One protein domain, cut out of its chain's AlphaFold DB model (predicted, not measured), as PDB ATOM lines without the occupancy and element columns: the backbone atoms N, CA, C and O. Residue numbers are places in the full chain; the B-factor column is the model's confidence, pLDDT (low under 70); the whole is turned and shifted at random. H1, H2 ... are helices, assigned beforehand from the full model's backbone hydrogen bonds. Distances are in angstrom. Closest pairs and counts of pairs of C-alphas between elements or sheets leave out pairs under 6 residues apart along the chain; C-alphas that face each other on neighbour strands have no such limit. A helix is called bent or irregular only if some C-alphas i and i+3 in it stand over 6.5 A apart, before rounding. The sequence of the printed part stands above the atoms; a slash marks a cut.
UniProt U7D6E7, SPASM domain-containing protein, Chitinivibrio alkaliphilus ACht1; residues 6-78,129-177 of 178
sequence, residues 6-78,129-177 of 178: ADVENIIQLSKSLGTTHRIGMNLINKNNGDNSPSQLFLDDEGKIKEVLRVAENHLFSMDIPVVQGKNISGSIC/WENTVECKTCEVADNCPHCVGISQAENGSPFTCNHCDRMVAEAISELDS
ATOM      1  N   ALA A   6     -32.820  45.570  40.441       94.12
ATOM      2  CA  ALA A   6     -32.121  46.783  40.855       94.12
ATOM      3  C   ALA A   6     -32.934  47.657  41.833       94.12
ATOM      4  O   ALA A   6     -32.367  48.513  42.502       94.12
ATOM      5  N   ASP A   7     -34.248  47.437  41.947       94.06
ATOM      6  CA  ASP A   7     -35.128  48.217  42.823       94.06
ATOM      7  C   ASP A   7     -35.310  47.588  44.212       94.06
ATOM      8  O   ASP A   7     -36.014  48.151  45.051       94.06
ATOM      9  N   VAL A   8     -34.704  46.424  44.479       92.00
ATOM     10  CA  VAL A   8     -34.911  45.671  45.729       92.00
ATOM     11  C   VAL A   8     -34.606  46.521  46.964       92.00
ATOM     12  O   VAL A   8     -35.408  46.539  47.898       92.00
ATOM     13  N   GLU A   9     -33.516  47.289  46.955       92.31
ATOM     14  CA  GLU A   9     -33.165  48.165  48.077       92.31
ATOM     15  C   GLU A   9     -34.222  49.258  48.306       92.31
ATOM     16  O   GLU A   9     -34.678  49.461  49.435       92.31
ATOM     17  N   ASN A  10     -34.692  49.901  47.234       94.56
ATOM     18  CA  ASN A  10     -35.744  50.920  47.300       94.56
ATOM     19  C   ASN A  10     -37.067  50.337  47.824       94.56
ATOM     20  O   ASN A  10     -37.759  50.974  48.619       94.56
ATOM     21  N   ILE A  11     -37.413  49.109  47.420       92.25
ATOM     22  CA  ILE A  11     -38.606  48.394  47.897       92.25
ATOM     23  C   ILE A  11     -38.497  48.100  49.399       92.25
ATOM     24  O   ILE A  11     -39.463  48.300  50.139       92.25
ATOM     25  N   ILE A  12     -37.324  47.674  49.871       91.00
ATOM     26  CA  ILE A  12     -37.070  47.418  51.296       91.00
ATOM     27  C   ILE A  12     -37.166  48.717  52.103       91.00
ATOM     28  O   ILE A  12     -37.817  48.747  53.150       91.00
ATOM     29  N   GLN A  13     -36.569  49.808  51.618       93.62
ATOM     30  CA  GLN A  13     -36.658  51.123  52.259       93.62
ATOM     31  C   GLN A  13     -38.104  51.630  52.325       93.62
ATOM     32  O   GLN A  13     -38.531  52.141  53.364       93.62
ATOM     33  N   LEU A  14     -38.881  51.442  51.254       95.06
ATOM     34  CA  LEU A  14     -40.302  51.773  51.232       95.06
ATOM     35  C   LEU A  14     -41.091  50.936  52.247       95.06
ATOM     36  O   LEU A  14     -41.899  51.480  52.993       95.06
ATOM     37  N   SER A  15     -40.844  49.627  52.325       93.19
ATOM     38  CA  SER A  15     -41.491  48.768  53.323       93.19
ATOM     39  C   SER A  15     -41.195  49.242  54.752       93.19
ATOM     40  O   SER A  15     -42.116  49.379  55.558       93.19
ATOM     41  N   LYS A  16     -39.935  49.594  55.043       91.69
ATOM     42  CA  LYS A  16     -39.524  50.143  56.345       91.69
ATOM     43  C   LYS A  16     -40.216  51.475  56.655       91.69
ATOM     44  O   LYS A  16     -40.705  51.648  57.768       91.69
ATOM     45  N   SER A  17     -40.298  52.399  55.693       97.62
ATOM     46  CA  SER A  17     -40.931  53.712  55.907       97.62
ATOM     47  C   SER A  17     -42.443  53.619  56.131       97.62
ATOM     48  O   SER A  17     -43.008  54.424  56.870       97.62
ATOM     49  N   LEU A  18     -43.085  52.600  55.557       97.62
ATOM     50  CA  LEU A  18     -44.496  52.285  55.778       97.62
ATOM     51  C   LEU A  18     -44.749  51.493  57.073       97.62
ATOM     52  O   LEU A  18     -45.906  51.236  57.402       97.62
ATOM     53  N   GLY A  19     -43.703  51.087  57.801       95.69
ATOM     54  CA  GLY A  19     -43.830  50.258  59.001       95.69
ATOM     55  C   GLY A  19     -44.340  48.843  58.711       95.69
ATOM     56  O   GLY A  19     -45.016  48.251  59.551       95.69
ATOM     57  N   THR A  20     -44.063  48.307  57.518       92.25
ATOM     58  CA  THR A  20     -44.505  46.974  57.093       92.25
ATOM     59  C   THR A  20     -43.360  45.968  57.082       92.25
ATOM     60  O   THR A  20     -42.181  46.317  57.067       92.25
ATOM     61  N   THR A  21     -43.716  44.687  57.069       85.81
ATOM     62  CA  THR A  21     -42.787  43.594  56.770       85.81
ATOM     63  C   THR A  21     -42.777  43.310  55.273       85.81
ATOM     64  O   THR A  21     -43.813  43.423  54.617       85.81
ATOM     65  N   HIS A  22     -41.648  42.842  54.751       86.06
ATOM     66  CA  HIS A  22     -41.513  42.427  53.357       86.06
ATOM     67  C   HIS A  22     -40.961  41.005  53.254       86.06
ATOM     68  O   HIS A  22     -40.440  40.438  54.215       86.06
ATOM     69  N   ARG A  23     -41.104  40.438  52.056       83.56
ATOM     70  CA  ARG A  23     -40.496  39.176  51.636       83.56
ATOM     71  C   ARG A  23     -39.979  39.360  50.221       83.56
ATOM     72  O   ARG A  23     -40.713  39.864  49.370       83.56
ATOM     73  N   ILE A  24     -38.743  38.949  49.975       84.69
ATOM     74  CA  ILE A  24     -38.137  39.000  48.648       84.69
ATOM     75  C   ILE A  24     -38.273  37.619  48.015       84.69
ATOM     76  O   ILE A  24     -37.706  36.631  48.482       84.69
ATOM     77  N   GLY A  25     -39.091  37.547  46.967       82.25
ATOM     78  CA  GLY A  25     -39.251  36.350  46.153       82.25
ATOM     79  C   GLY A  25     -38.296  36.383  44.968       82.25
ATOM     80  O   GLY A  25     -38.238  37.381  44.251       82.25
ATOM     81  N   MET A  26     -37.583  35.280  44.745       83.75
ATOM     82  CA  MET A  26     -36.706  35.122  43.582       83.75
ATOM     83  C   MET A  26     -37.195  34.059  42.600       83.75
ATOM     84  O   MET A  26     -36.551  33.827  41.587       83.75
ATOM     85  N   ASN A  27     -38.366  33.476  42.841       82.62
ATOM     86  CA  ASN A  27     -38.906  32.414  42.004       82.62
ATOM     87  C   ASN A  27     -39.914  32.932  40.992       82.62
ATOM     88  O   ASN A  27     -40.665  33.877  41.252       82.62
ATOM     89  N   LEU A  28     -39.990  32.226  39.869       86.56
ATOM     90  CA  LEU A  28     -41.066  32.356  38.904       86.56
ATOM     91  C   LEU A  28     -41.672  31.010  38.596       86.56
ATOM     92  O   LEU A  28     -40.994  29.994  38.580       86.56
ATOM     93  N   ILE A  29     -42.964  31.039  38.307       86.31
ATOM     94  CA  ILE A  29     -43.715  29.869  37.891       86.31
ATOM     95  C   ILE A  29     -44.374  30.140  36.543       86.31
ATOM     96  O   ILE A  29     -44.752  31.276  36.234       86.31
ATOM     97  N   ASN A  30     -44.524  29.083  35.748       89.19
ATOM     98  CA  ASN A  30     -45.294  29.119  34.511       89.19
ATOM     99  C   ASN A  30     -46.742  29.541  34.785       89.19
ATOM    100  O   ASN A  30     -47.281  29.376  35.883       89.19
ATOM    101  N   LYS A  31     -47.403  30.082  33.762       90.75
ATOM    102  CA  LYS A  31     -48.828  30.401  33.858       90.75
ATOM    103  C   LYS A  31     -49.633  29.110  34.028       90.75
ATOM    104  O   LYS A  31     -49.265  28.055  33.517       90.75
ATOM    105  N   ASN A  32     -50.800  29.206  34.667       87.12
ATOM    106  CA  ASN A  32     -51.679  28.049  34.898       87.12
ATOM    107  C   ASN A  32     -52.188  27.378  33.604       87.12
ATOM    108  O   ASN A  32     -52.700  26.268  33.662       87.12
ATOM    109  N   ASN A  33     -52.068  28.039  32.449       88.56
ATOM    110  CA  ASN A  33     -52.398  27.484  31.133       88.56
ATOM    111  C   ASN A  33     -51.200  26.791  30.447       88.56
ATOM    112  O   ASN A  33     -51.281  26.498  29.257       88.56
ATOM    113  N   GLY A  34     -50.091  26.571  31.161       85.12
ATOM    114  CA  GLY A  34     -48.879  25.923  30.645       85.12
ATOM    115  C   GLY A  34     -47.948  26.840  29.846       85.12
ATOM    116  O   GLY A  34     -46.882  26.404  29.424       85.12
ATOM    117  N   ASP A  35     -48.311  28.108  29.649       91.06
ATOM    118  CA  ASP A  35     -47.450  29.086  28.986       91.06
ATOM    119  C   ASP A  35     -46.236  29.419  29.873       91.06
ATOM    120  O   ASP A  35     -46.368  29.937  30.991       91.06
ATOM    121  N   ASN A  36     -45.050  29.122  29.343       90.06
ATOM    122  CA  ASN A  36     -43.763  29.285  30.007       90.06
ATOM    123  C   ASN A  36     -43.088  30.639  29.736       90.06
ATOM    124  O   ASN A  36     -41.956  30.847  30.168       90.06
ATOM    125  N   SER A  37     -43.762  31.591  29.082       92.81
ATOM    126  CA  SER A  37     -43.243  32.951  28.872       92.81
ATOM    127  C   SER A  37     -42.738  33.661  30.141       92.81
ATOM    128  O   SER A  37     -41.791  34.436  30.005       92.81
ATOM    129  N   PRO A  38     -43.247  33.406  31.373       91.62
ATOM    130  CA  PRO A  38     -42.652  33.983  32.578       91.62
ATOM    131  C   PRO A  38     -41.179  33.616  32.786       91.62
ATOM    132  O   PRO A  38     -40.436  34.446  33.299       91.62
ATOM    133  N   SER A  39     -40.727  32.437  32.340       87.81
ATOM    134  CA  SER A  39     -39.322  32.010  32.472       87.81
ATOM    135  C   SER A  39     -38.339  33.007  31.845       87.81
ATOM    136  O   SER A  39     -37.257  33.235  32.374       87.81
ATOM    137  N   GLN A  40     -38.747  33.709  30.783       90.81
ATOM    138  CA  GLN A  40     -37.926  34.724  30.116       90.81
ATOM    139  C   GLN A  40     -37.660  35.958  30.991       90.81
ATOM    140  O   GLN A  40     -36.732  36.718  30.716       90.81
ATOM    141  N   LEU A  41     -38.465  36.164  32.037       93.12
ATOM    142  CA  LEU A  41     -38.355  37.282  32.975       93.12
ATOM    143  C   LEU A  41     -37.493  36.938  34.201       93.12
ATOM    144  O   LEU A  41     -37.133  37.836  34.973       93.12
ATOM    145  N   PHE A  42     -37.172  35.653  34.388       92.06
ATOM    146  CA  PHE A  42     -36.331  35.192  35.484       92.06
ATOM    147  C   PHE A  42     -34.959  35.862  35.410       92.06
ATOM    148  O   PHE A  42     -34.427  36.089  34.323       92.06
ATOM    149  N   LEU A  43     -34.427  36.233  36.576       92.50
ATOM    150  CA  LEU A  43     -33.092  36.803  36.689       92.50
ATOM    151  C   LEU A  43     -32.079  35.658  36.617       92.50
ATOM    152  O   LEU A  43     -31.709  35.112  37.641       92.50
ATOM    153  N   ASP A  44     -31.659  35.307  35.410       91.00
ATOM    154  CA  ASP A  44     -30.717  34.226  35.086       91.00
ATOM    155  C   ASP A  44     -29.245  34.686  35.099       91.00
ATOM    156  O   ASP A  44     -28.399  34.144  34.393       91.00
ATOM    157  N   ASP A  45     -28.936  35.702  35.904       94.38
ATOM    158  CA  ASP A  45     -27.600  36.278  36.055       94.38
ATOM    159  C   ASP A  45     -27.166  36.108  37.509       94.38
ATOM    160  O   ASP A  45     -27.684  36.773  38.407       94.38
ATOM    161  N   GLU A  46     -26.243  35.180  37.737       91.81
ATOM    162  CA  GLU A  46     -25.787  34.784  39.068       91.81
ATOM    163  C   GLU A  46     -25.188  35.953  39.864       91.81
ATOM    164  O   GLU A  46     -25.471  36.104  41.052       91.81
ATOM    165  N   GLY A  47     -24.434  36.842  39.206       93.44
ATOM    166  CA  GLY A  47     -23.874  38.034  39.844       93.44
ATOM    167  C   GLY A  47     -24.974  38.953  40.372       93.44
ATOM    168  O   GLY A  47     -24.933  39.379  41.525       93.44
ATOM    169  N   LYS A  48     -26.019  39.178  39.568       94.31
ATOM    170  CA  LYS A  48     -27.189  39.968  39.982       94.31
ATOM    171  C   LYS A  48     -28.057  39.254  41.016       94.31
ATOM    172  O   LYS A  48     -28.641  39.917  41.870       94.31
ATOM    173  N   ILE A  49     -28.160  37.923  40.972       92.38
ATOM    174  CA  ILE A  49     -28.807  37.149  42.042       92.38
ATOM    175  C   ILE A  49     -28.061  37.404  43.356       92.38
ATOM    176  O   ILE A  49     -28.693  37.763  44.345       92.38
ATOM    177  N   LYS A  50     -26.726  37.302  43.363       90.88
ATOM    178  CA  LYS A  50     -25.893  37.580  44.544       90.88
ATOM    179  C   LYS A  50     -26.045  39.016  45.050       90.88
ATOM    180  O   LYS A  50     -26.108  39.222  46.257       90.88
ATOM    181  N   GLU A  51     -26.154  40.005  44.161       92.06
ATOM    182  CA  GLU A  51     -26.476  41.392  44.545       92.06
ATOM    183  C   GLU A  51     -27.806  41.477  45.306       92.06
ATOM    184  O   GLU A  51     -27.862  42.073  46.381       92.06
ATOM    185  N   VAL A  52     -28.863  40.835  44.795       91.00
ATOM    186  CA  VAL A  52     -30.169  40.794  45.471       91.00
ATOM    187  C   VAL A  52     -30.081  40.062  46.809       91.00
ATOM    188  O   VAL A  52     -30.608  40.566  47.799       91.00
ATOM    189  N   LEU A  53     -29.409  38.907  46.860       87.88
ATOM    190  CA  LEU A  53     -29.238  38.100  48.073       87.88
ATOM    191  C   LEU A  53     -28.563  38.903  49.197       87.88
ATOM    192  O   LEU A  53     -29.044  38.889  50.329       87.88
ATOM    193  N   ARG A  54     -27.506  39.666  48.880       88.25
ATOM    194  CA  ARG A  54     -26.788  40.507  49.856       88.25
ATOM    195  C   ARG A  54     -27.674  41.585  50.481       88.25
ATOM    196  O   ARG A  54     -27.507  41.894  51.655       88.25
ATOM    197  N   VAL A  55     -28.612  42.148  49.717       88.19
ATOM    198  CA  VAL A  55     -29.538  43.188  50.204       88.19
ATOM    199  C   VAL A  55     -30.761  42.580  50.898       88.19
ATOM    200  O   VAL A  55     -31.331  43.184  51.805       88.19
ATOM    201  N   ALA A  56     -31.185  41.390  50.474       81.06
ATOM    202  CA  ALA A  56     -32.353  40.718  51.027       81.06
ATOM    203  C   ALA A  56     -32.106  40.129  52.428       81.06
ATOM    204  O   ALA A  56     -33.081  39.883  53.139       81.06
ATOM    205  N   GLU A  57     -30.848  39.936  52.844       72.25
ATOM    206  CA  GLU A  57     -30.477  39.363  54.148       72.25
ATOM    207  C   GLU A  57     -31.306  38.086  54.453       72.25
ATOM    208  O   GLU A  57     -31.414  37.191  53.620       72.25
ATOM    209  N   ASN A  58     -31.962  38.013  55.620       66.06
ATOM    210  CA  ASN A  58     -32.836  36.903  56.028       66.06
ATOM    211  C   ASN A  58     -34.293  37.038  55.532       66.06
ATOM    212  O   ASN A  58     -35.168  36.291  55.967       66.06
ATOM    213  N   HIS A  59     -34.594  38.007  54.662       63.44
ATOM    214  CA  HIS A  59     -35.937  38.218  54.098       63.44
ATOM    215  C   HIS A  59     -36.160  37.472  52.777       63.44
ATOM    216  O   HIS A  59     -37.145  37.722  52.069       63.44
ATOM    217  N   LEU A  60     -35.249  36.559  52.448       64.44
ATOM    218  CA  LEU A  60     -35.361  35.657  51.320       64.44
ATOM    219  C   LEU A  60     -36.397  34.572  51.612       64.44
ATOM    220  O   LEU A  60     -36.349  33.895  52.633       64.44
ATOM    221  N   PHE A  61     -37.299  34.399  50.650       60.81
ATOM    222  CA  PHE A  61     -38.293  33.333  50.579       60.81
ATOM    223  C   PHE A  61     -39.471  33.369  51.558       60.81
ATOM    224  O   PHE A  61     -39.422  33.776  52.716       60.81
ATOM    225  N   SER A  62     -40.596  32.877  51.032       45.06
ATOM    226  CA  SER A  62     -41.675  32.319  51.828       45.06
ATOM    227  C   SER A  62     -41.322  30.870  52.116       45.06
ATOM    228  O   SER A  62     -41.462  30.046  51.223       45.06
ATOM    229  N   MET A  63     -40.895  30.537  53.320       45.94
ATOM    230  CA  MET A  63     -41.252  29.257  53.912       45.94
ATOM    231  C   MET A  63     -40.990  29.347  55.408       45.94
ATOM    232  O   MET A  63     -39.865  29.541  55.846       45.94
ATOM    233  N   ASP A  64     -42.037  29.114  56.193       40.78
ATOM    234  CA  ASP A  64     -41.934  28.684  57.591       40.78
ATOM    235  C   ASP A  64     -41.357  27.247  57.684       40.78
ATOM    236  O   ASP A  64     -41.664  26.495  58.607       40.78
ATOM    237  N   ILE A  65     -40.571  26.830  56.684       43.44
ATOM    238  CA  ILE A  65     -39.861  25.560  56.632       43.44
ATOM    239  C   ILE A  65     -38.408  25.914  56.895       43.44
ATOM    240  O   ILE A  65     -37.811  26.623  56.081       43.44
ATOM    241  N   PRO A  66     -37.848  25.479  58.034       41.94
ATOM    242  CA  PRO A  66     -36.428  25.606  58.274       41.94
ATOM    243  C   PRO A  66     -35.701  25.024  57.068       41.94
ATOM    244  O   PRO A  66     -35.961  23.879  56.694       41.94
ATOM    245  N   VAL A  67     -34.815  25.815  56.467       49.34
ATOM    246  CA  VAL A  67     -33.749  25.296  55.612       49.34
ATOM    247  C   VAL A  67     -33.147  24.125  56.388       49.34
ATOM    248  O   VAL A  67     -32.701  24.316  57.524       49.34
ATOM    249  N   VAL A  68     -33.303  22.899  55.875       47.69
ATOM    250  CA  VAL A  68     -32.914  21.692  56.610       47.69
ATOM    251  C   VAL A  68     -31.408  21.774  56.797       47.69
ATOM    252  O   VAL A  68     -30.641  21.549  55.869       47.69
ATOM    253  N   GLN A  69     -30.977  22.155  57.998       42.50
ATOM    254  CA  GLN A  69     -29.564  22.192  58.320       42.50
ATOM    255  C   GLN A  69     -29.068  20.755  58.446       42.50
ATOM    256  O   GLN A  69     -29.393  20.046  59.402       42.50
ATOM    257  N   GLY A  70     -28.257  20.346  57.476       46.50
ATOM    258  CA  GLY A  70     -27.550  19.080  57.476       46.50
ATOM    259  C   GLY A  70     -28.022  18.136  56.378       46.50
ATOM    260  O   GLY A  70     -29.213  17.909  56.199       46.50
ATOM    261  N   LYS A  71     -27.027  17.496  55.752       47.12
ATOM    262  CA  LYS A  71     -27.054  16.524  54.639       47.12
ATOM    263  C   LYS A  71     -28.025  15.329  54.748       47.12
ATOM    264  O   LYS A  71     -27.966  14.419  53.922       47.12
ATOM    265  N   ASN A  72     -28.887  15.267  55.760       50.56
ATOM    266  CA  ASN A  72     -29.896  14.226  55.913       50.56
ATOM    267  C   ASN A  72     -31.185  14.648  55.209       50.56
ATOM    268  O   ASN A  72     -32.164  15.040  55.843       50.56
ATOM    269  N   ILE A  73     -31.157  14.522  53.884       60.22
ATOM    270  CA  ILE A  73     -32.297  14.641  52.974       60.22
ATOM    271  C   ILE A  73     -33.299  13.520  53.306       60.22
ATOM    272  O   ILE A  73     -33.333  12.470  52.669       60.22
ATOM    273  N   SER A  74     -34.064  13.704  54.379       63.72
ATOM    274  CA  SER A  74     -35.118  12.789  54.802       63.72
ATOM    275  C   SER A  74     -36.298  13.557  55.370       63.72
ATOM    276  O   SER A  74     -36.130  14.577  56.042       63.72
ATOM    277  N   GLY A  75     -37.503  13.068  55.090       79.44
ATOM    278  CA  GLY A  75     -38.742  13.710  55.517       79.44
ATOM    279  C   GLY A  75     -39.425  14.528  54.421       79.44
ATOM    280  O   GLY A  75     -39.126  14.414  53.232       79.44
ATOM    281  N   SER A  76     -40.430  15.306  54.827       87.19
ATOM    282  CA  SER A  76     -41.308  16.003  53.885       87.19
ATOM    283  C   SER A  76     -40.603  17.178  53.205       87.19
ATOM    284  O   SER A  76     -39.896  17.938  53.860       87.19
ATOM    285  N   ILE A  77     -40.842  17.340  51.902       88.50
ATOM    286  CA  ILE A  77     -40.304  18.455  51.113       88.50
ATOM    287  C   ILE A  77     -40.964  19.774  51.530       88.50
ATOM    288  O   ILE A  77     -40.293  20.785  51.706       88.50
ATOM    289  N   CYS A  78     -42.296  19.788  51.663       88.94
ATOM    290  CA  CYS A  78     -43.038  21.008  51.967       88.94
ATOM    291  C   CYS A  78     -44.409  20.751  52.618       88.94
ATOM    292  O   CYS A  78     -44.875  19.620  52.732       88.94
ATOM    293  N   TRP A 129     -38.418  13.846  50.326       88.88
ATOM    294  CA  TRP A 129     -37.194  14.090  49.569       88.88
ATOM    295  C   TRP A 129     -36.614  12.825  48.921       88.88
ATOM    296  O   TRP A 129     -35.983  12.891  47.868       88.88
ATOM    297  N   GLU A 130     -36.887  11.654  49.489       89.50
ATOM    298  CA  GLU A 130     -36.499  10.349  48.961       89.50
ATOM    299  C   GLU A 130     -37.128  10.045  47.596       89.50
ATOM    300  O   GLU A 130     -36.644   9.163  46.884       89.50
ATOM    301  N   ASN A 131     -38.169  10.773  47.190       92.69
ATOM    302  CA  ASN A 131     -38.752  10.641  45.858       92.69
ATOM    303  C   ASN A 131     -38.085  11.546  44.816       92.69
ATOM    304  O   ASN A 131     -38.317  11.345  43.627       92.69
ATOM    305  N   THR A 132     -37.226  12.487  45.223       92.19
ATOM    306  CA  THR A 132     -36.482  13.340  44.281       92.19
ATOM    307  C   THR A 132     -35.446  12.550  43.480       92.19
ATOM    308  O   THR A 132     -34.916  11.528  43.938       92.19
ATOM    309  N   VAL A 133     -35.173  13.012  42.258       90.88
ATOM    310  CA  VAL A 133     -34.217  12.363  41.349       90.88
ATOM    311  C   VAL A 133     -32.820  12.946  41.545       90.88
ATOM    312  O   VAL A 133     -31.905  12.226  41.938       90.88
ATOM    313  N   GLU A 134     -32.658  14.250  41.324       91.00
ATOM    314  CA  GLU A 134     -31.355  14.924  41.319       91.00
ATOM    315  C   GLU A 134     -30.940  15.428  42.708       91.00
ATOM    316  O   GLU A 134     -29.749  15.535  43.006       91.00
ATOM    317  N   CYS A 135     -31.906  15.735  43.580       87.44
ATOM    318  CA  CYS A 135     -31.635  16.442  44.832       87.44
ATOM    319  C   CYS A 135     -30.871  15.587  45.856       87.44
ATOM    320  O   CYS A 135     -30.112  16.132  46.646       87.44
ATOM    321  N   LYS A 136     -30.991  14.252  45.807       83.19
ATOM    322  CA  LYS A 136     -30.340  13.320  46.753       83.19
ATOM    323  C   LYS A 136     -28.817  13.428  46.805       83.19
ATOM    324  O   LYS A 136     -28.213  13.092  47.818       83.19
ATOM    325  N   THR A 137     -28.200  13.833  45.701       85.88
ATOM    326  CA  THR A 137     -26.745  13.991  45.572       85.88
ATOM    327  C   THR A 137     -26.365  15.426  45.219       85.88
ATOM    328  O   THR A 137     -25.253  15.677  44.767       85.88
ATOM    329  N   CYS A 138     -27.301  16.364  45.359       88.12
ATOM    330  CA  CYS A 138     -27.104  17.756  44.999       88.12
ATOM    331  C   CYS A 138     -26.327  18.481  46.103       88.12
ATOM    332  O   CYS A 138     -26.769  18.533  47.246       88.12
ATOM    333  N   GLU A 139     -25.188  19.073  45.746       89.62
ATOM    334  CA  GLU A 139     -24.285  19.746  46.694       89.62
ATOM    335  C   GLU A 139     -24.911  20.977  47.359       89.62
ATOM    336  O   GLU A 139     -24.556  21.315  48.481       89.62
ATOM    337  N   VAL A 140     -25.888  21.595  46.691       87.75
ATOM    338  CA  VAL A 140     -26.596  22.794  47.164       87.75
ATOM    339  C   VAL A 140     -27.994  22.478  47.705       87.75
ATOM    340  O   VAL A 140     -28.803  23.381  47.890       87.75
ATOM    341  N   ALA A 141     -28.318  21.194  47.922       85.94
ATOM    342  CA  ALA A 141     -29.644  20.773  48.390       85.94
ATOM    343  C   ALA A 141     -30.014  21.411  49.735       85.94
ATOM    344  O   ALA A 141     -31.167  21.791  49.920       85.94
ATOM    345  N   ASP A 142     -29.031  21.586  50.621       81.38
ATOM    346  CA  ASP A 142     -29.223  22.209  51.931       81.38
ATOM    347  C   ASP A 142     -29.716  23.658  51.795       81.38
ATOM    348  O   ASP A 142     -30.475  24.099  52.640       81.38
ATOM    349  N   ASN A 143     -29.381  24.362  50.708       82.81
ATOM    350  CA  ASN A 143     -29.796  25.743  50.437       82.81
ATOM    351  C   ASN A 143     -30.988  25.848  49.466       82.81
ATOM    352  O   ASN A 143     -31.376  26.947  49.064       82.81
ATOM    353  N   CYS A 144     -31.575  24.716  49.066       86.31
ATOM    354  CA  CYS A 144     -32.617  24.661  48.046       86.31
ATOM    355  C   CYS A 144     -33.994  24.349  48.656       86.31
ATOM    356  O   CYS A 144     -34.190  23.269  49.215       86.31
ATOM    357  N   PRO A 145     -35.000  25.228  48.496       79.25
ATOM    358  CA  PRO A 145     -36.350  24.972  48.997       79.25
ATOM    359  C   PRO A 145     -37.127  23.901  48.210       79.25
ATOM    360  O   PRO A 145     -38.149  23.426  48.700       79.25
ATOM    361  N   HIS A 146     -36.688  23.558  46.990       89.69
ATOM    362  CA  HIS A 146     -37.342  22.632  46.051       89.69
ATOM    363  C   HIS A 146     -38.872  22.791  45.979       89.69
ATOM    364  O   HIS A 146     -39.660  21.971  46.463       89.69
ATOM    365  N   CYS A 147     -39.338  23.859  45.336       91.75
ATOM    366  CA  CYS A 147     -40.756  24.074  45.106       91.75
ATOM    367  C   CYS A 147     -41.325  23.038  44.122       91.75
ATOM    368  O   CYS A 147     -41.284  23.205  42.902       91.75
ATOM    369  N   VAL A 148     -41.981  22.012  44.666       93.56
ATOM    370  CA  VAL A 148     -42.637  20.937  43.897       93.56
ATOM    371  C   VAL A 148     -43.661  21.441  42.874       93.56
ATOM    372  O   VAL A 148     -43.889  20.796  41.853       93.56
ATOM    373  N   GLY A 149     -44.280  22.600  43.125       93.56
ATOM    374  CA  GLY A 149     -45.211  23.228  42.186       93.56
ATOM    375  C   GLY A 149     -44.513  23.806  40.954       93.56
ATOM    376  O   GLY A 149     -45.019  23.645  39.846       93.56
ATOM    377  N   ILE A 150     -43.339  24.422  41.132       93.06
ATOM    378  CA  ILE A 150     -42.522  24.920  40.018       93.06
ATOM    379  C   ILE A 150     -41.958  23.732  39.241       93.06
ATOM    380  O   ILE A 150     -42.145  23.671  38.030       93.06
ATOM    381  N   SER A 151     -41.396  22.733  39.931       94.31
ATOM    382  CA  SER A 151     -40.908  21.499  39.302       94.31
ATOM    383  C   SER A 151     -41.977  20.822  38.437       94.31
ATOM    384  O   SER A 151     -41.723  20.500  37.277       94.31
ATOM    385  N   GLN A 152     -43.202  20.676  38.959       94.25
ATOM    386  CA  GLN A 152     -44.325  20.112  38.208       94.25
ATOM    387  C   GLN A 152     -44.672  20.943  36.966       94.25
ATOM    388  O   GLN A 152     -44.998  20.372  35.926       94.25
ATOM    389  N   ALA A 153     -44.638  22.272  37.076       92.19
ATOM    390  CA  ALA A 153     -44.995  23.179  35.993       92.19
ATOM    391  C   ALA A 153     -43.912  23.279  34.904       92.19
ATOM    392  O   ALA A 153     -44.253  23.484  33.740       92.19
ATOM    393  N   GLU A 154     -42.634  23.155  35.267       91.62
ATOM    394  CA  GLU A 154     -41.497  23.201  34.339       91.62
ATOM    395  C   GLU A 154     -41.260  21.856  33.648       91.62
ATOM    396  O   GLU A 154     -41.084  21.807  32.434       91.62
ATOM    397  N   ASN A 155     -41.296  20.762  34.414       92.38
ATOM    398  CA  ASN A 155     -40.771  19.466  33.979       92.38
ATOM    399  C   ASN A 155     -41.828  18.356  33.943       92.38
ATOM    400  O   ASN A 155     -41.527  17.215  33.598       92.38
ATOM    401  N   GLY A 156     -43.069  18.650  34.340       92.44
ATOM    402  CA  GLY A 156     -44.133  17.649  34.421       92.44
ATOM    403  C   GLY A 156     -44.018  16.695  35.616       92.44
ATOM    404  O   GLY A 156     -44.841  15.789  35.733       92.44
ATOM    405  N   SER A 157     -43.054  16.905  36.519       94.94
ATOM    406  CA  SER A 157     -42.849  16.098  37.726       94.94
ATOM    407  C   SER A 157     -42.530  16.981  38.938       94.94
ATOM    408  O   SER A 157     -41.683  17.865  38.833       94.94
ATOM    409  N   PRO A 158     -43.129  16.735  40.118       95.00
ATOM    410  CA  PRO A 158     -42.811  17.493  41.328       95.00
ATOM    411  C   PRO A 158     -41.449  17.100  41.926       95.00
ATOM    412  O   PRO A 158     -40.949  17.769  42.827       95.00
ATOM    413  N   PHE A 159     -40.849  16.010  41.440       95.25
ATOM    414  CA  PHE A 159     -39.668  15.371  42.025       95.25
ATOM    415  C   PHE A 159     -38.369  15.623  41.254       95.25
ATOM    416  O   PHE A 159     -37.324  15.087  41.619       95.25
ATOM    417  N   THR A 160     -38.436  16.420  40.191       95.12
ATOM    418  CA  THR A 160     -37.276  16.816  39.387       95.12
ATOM    419  C   THR A 160     -36.823  18.222  39.754       95.12
ATOM    420  O   THR A 160     -37.648  19.064  40.128       95.12
ATOM    421  N   CYS A 161     -35.531  18.494  39.625       93.31
ATOM    422  CA  CYS A 161     -34.950  19.819  39.849       93.31
ATOM    423  C   CYS A 161     -35.669  20.907  39.027       93.31
ATOM    424  O   CYS A 161     -35.916  20.713  37.838       93.31
ATOM    425  N   ASN A 162     -35.982  22.053  39.639       92.44
ATOM    426  CA  ASN A 162     -36.444  23.242  38.911       92.44
ATOM    427  C   ASN A 162     -35.317  24.266  38.751       92.44
ATOM    428  O   ASN A 162     -34.356  24.273  39.524       92.44
ATOM    429  N   HIS A 163     -35.420  25.100  37.718       91.31
ATOM    430  CA  HIS A 163     -34.328  25.975  37.306       91.31
ATOM    431  C   HIS A 163     -34.084  27.127  38.289       91.31
ATOM    432  O   HIS A 163     -32.937  27.375  38.667       91.31
ATOM    433  N   CYS A 164     -35.145  27.815  38.724       89.69
ATOM    434  CA  CYS A 164     -34.988  28.999  39.566       89.69
ATOM    435  C   CYS A 164     -34.447  28.658  40.958       89.69
ATOM    436  O   CYS A 164     -33.502  29.306  41.401       89.69
ATOM    437  N   ASP A 165     -34.973  27.623  41.624       90.25
ATOM    438  CA  ASP A 165     -34.502  27.249  42.963       90.25
ATOM    439  C   ASP A 165     -33.046  26.785  42.921       90.25
ATOM    440  O   ASP A 165     -32.276  27.108  43.820       90.25
ATOM    441  N   ARG A 166     -32.652  26.071  41.856       91.88
ATOM    442  CA  ARG A 166     -31.273  25.615  41.655       91.88
ATOM    443  C   ARG A 166     -30.302  26.789  41.580       91.88
ATOM    444  O   ARG A 166     -29.346  26.813  42.346       91.88
ATOM    445  N   MET A 167     -30.570  27.761  40.705       92.19
ATOM    446  CA  MET A 167     -29.684  28.919  40.534       92.19
ATOM    447  C   MET A 167     -29.571  29.752  41.810       92.19
ATOM    448  O   MET A 167     -28.500  30.251  42.145       92.19
ATOM    449  N   VAL A 168     -30.673  29.897  42.545       89.94
ATOM    450  CA  VAL A 168     -30.656  30.618  43.817       89.94
ATOM    451  C   VAL A 168     -29.874  29.852  44.883       89.94
ATOM    452  O   VAL A 168     -29.072  30.459  45.585       89.94
ATOM    453  N   ALA A 169     -30.061  28.536  44.984       89.88
ATOM    454  CA  ALA A 169     -29.333  27.701  45.934       89.88
ATOM    455  C   ALA A 169     -27.820  27.679  45.655       89.88
ATOM    456  O   ALA A 169     -27.027  27.700  46.597       89.88
ATOM    457  N   GLU A 170     -27.413  27.677  44.382       91.69
ATOM    458  CA  GLU A 170     -26.009  27.822  43.969       91.69
ATOM    459  C   GLU A 170     -25.445  29.172  44.416       91.69
ATOM    460  O   GLU A 170     -24.441  29.212  45.126       91.69
ATOM    461  N   ALA A 171     -26.152  30.269  44.131       90.75
ATOM    462  CA  ALA A 171     -25.725  31.601  44.541       90.75
ATOM    463  C   ALA A 171     -25.616  31.757  46.072       90.75
ATOM    464  O   ALA A 171     -24.669  32.385  46.541       90.75
ATOM    465  N   ILE A 172     -26.543  31.177  46.846       88.06
ATOM    466  CA  ILE A 172     -26.469  31.156  48.320       88.06
ATOM    467  C   ILE A 172     -25.245  30.356  48.781       88.06
ATOM    468  O   ILE A 172     -24.455  30.856  49.574       88.06
ATOM    469  N   SER A 173     -25.043  29.148  48.245       87.94
ATOM    470  CA  SER A 173     -23.939  28.266  48.657       87.94
ATOM    471  C   SER A 173     -22.559  28.870  48.380       87.94
ATOM    472  O   SER A 173     -21.622  28.668  49.151       87.94
ATOM    473  N   GLU A 174     -22.430  29.625  47.290       90.06
ATOM    474  CA  GLU A 174     -21.203  30.356  46.983       90.06
ATOM    475  C   GLU A 174     -20.987  31.547  47.920       90.06
ATOM    476  O   GLU A 174     -19.869  31.727  48.389       90.06
ATOM    477  N   LEU A 175     -22.035  32.312  48.249       86.50
ATOM    478  CA  LEU A 175     -21.942  33.408  49.224       86.50
ATOM    479  C   LEU A 175     -21.591  32.915  50.634       86.50
ATOM    480  O   LEU A 175     -20.841  33.588  51.331       86.50
ATOM    481  N   ASP A 176     -22.088  31.746  51.045       83.25
ATOM    482  CA  ASP A 176     -21.745  31.128  52.335       83.25
ATOM    483  C   ASP A 176     -20.280  30.648  52.396       83.25
ATOM    484  O   ASP A 176     -19.757  30.371  53.479       83.25
ATOM    485  N   SER A 177     -19.630  30.513  51.236       82.12
ATOM    486  CA  SER A 177     -18.238  30.070  51.097       82.12
ATOM    487  C   SER A 177     -17.232  31.229  50.954       82.12
ATOM    488  O   SER A 177     -16.027  30.962  50.964       82.12
TER     489      SER A 177
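This is residues 6 to 78 and 129 to 177 of the 178 residues of the protein "SPASM domain-containing protein" of Chitinivibrio alkaliphilus ACht1 (UniProt U7D6E7). Three helices stand one after another from one end toward the middle: H1 at the end, H3 next to it, and H5 nearest the middle, where it crosses H3 almost at a right angle. Beyond H5, on the side away from H1, lie the short helix H4 and residues 129 to 147, a long stretch with no named element; another such stretch, residues 60 to 78, runs from the end of H3 past H5 to that same side, while short H2 and part of the link before it, residues 29 to 36, form a loop to one side. The 122 printed residues include five named helices, H1 to H5 in chain order, and no named strand; the class is all helix, though helices hold 52 residues, under half. The whole is compact, with a radius of gyration of the C-alphas of 15.1 A, and spans 44 by 37 by 26 A.

The longest helix, H3, residues 46 to 59, touches H5, residues 163 to 175, and the two are about perpendicular at 79 degrees. Their closest C-alphas, those of Lys 50 and Ala 171, are 6.0 A apart. H1, residues 6 to 17, touches H3 with residues 6 to 9 alone, against residues 52 to 56 of H3; the closest C-alphas, those of Glu 9 and Val 55, are 6.5 A apart. H1 and H3 run the same way at a shallow tilt of 12 degrees. H4, residues 148 to 155, and H5 are near each other, with 8 pairs of C-alphas within 10 A. H2, residues 37 to 41, touches no helix. Every O i to N i+4 pair is within hydrogen-bond range in H4 and H5, against 7 of 8 in H1, 8 of 10 in H3 and 0 of 1 in H2, where 2 of 2 O i to N i+3 pairs are.

H3 is 18.5 A long from first to last C-alpha, and irregular: C-alphas 55 and 58 are 9.2 A apart. H5 measures 18.7 A and ends with C-alpha 175 at (-21.942, 33.408, 49.224). H1 measures 18.8 A, begins with C-alpha 6 at (-32.121, 46.783, 40.855), and is irregular too, with C-alphas 6 and 9 at 7.4 A. H4 measures 10.2 A and begins with C-alpha 148 at (-42.637, 20.937, 43.897). H2 measures 7.7 A.

The two C-alphas farthest apart, those of Ser 17 and Val 133, are separated by 44.3 A. Residues 79 to 128 are cut out, and C-alphas 78 and 129 are 9.4 A apart across the cut, which falls in the link from H3 to H4. The link from H1 to H2 is long, with 19 residues; that from H2 to H3 is tight, and that from H4 to H5 is short. Mean pLDDT of the printed part is 84.5, and residues 58 to 74 of this model are under 70.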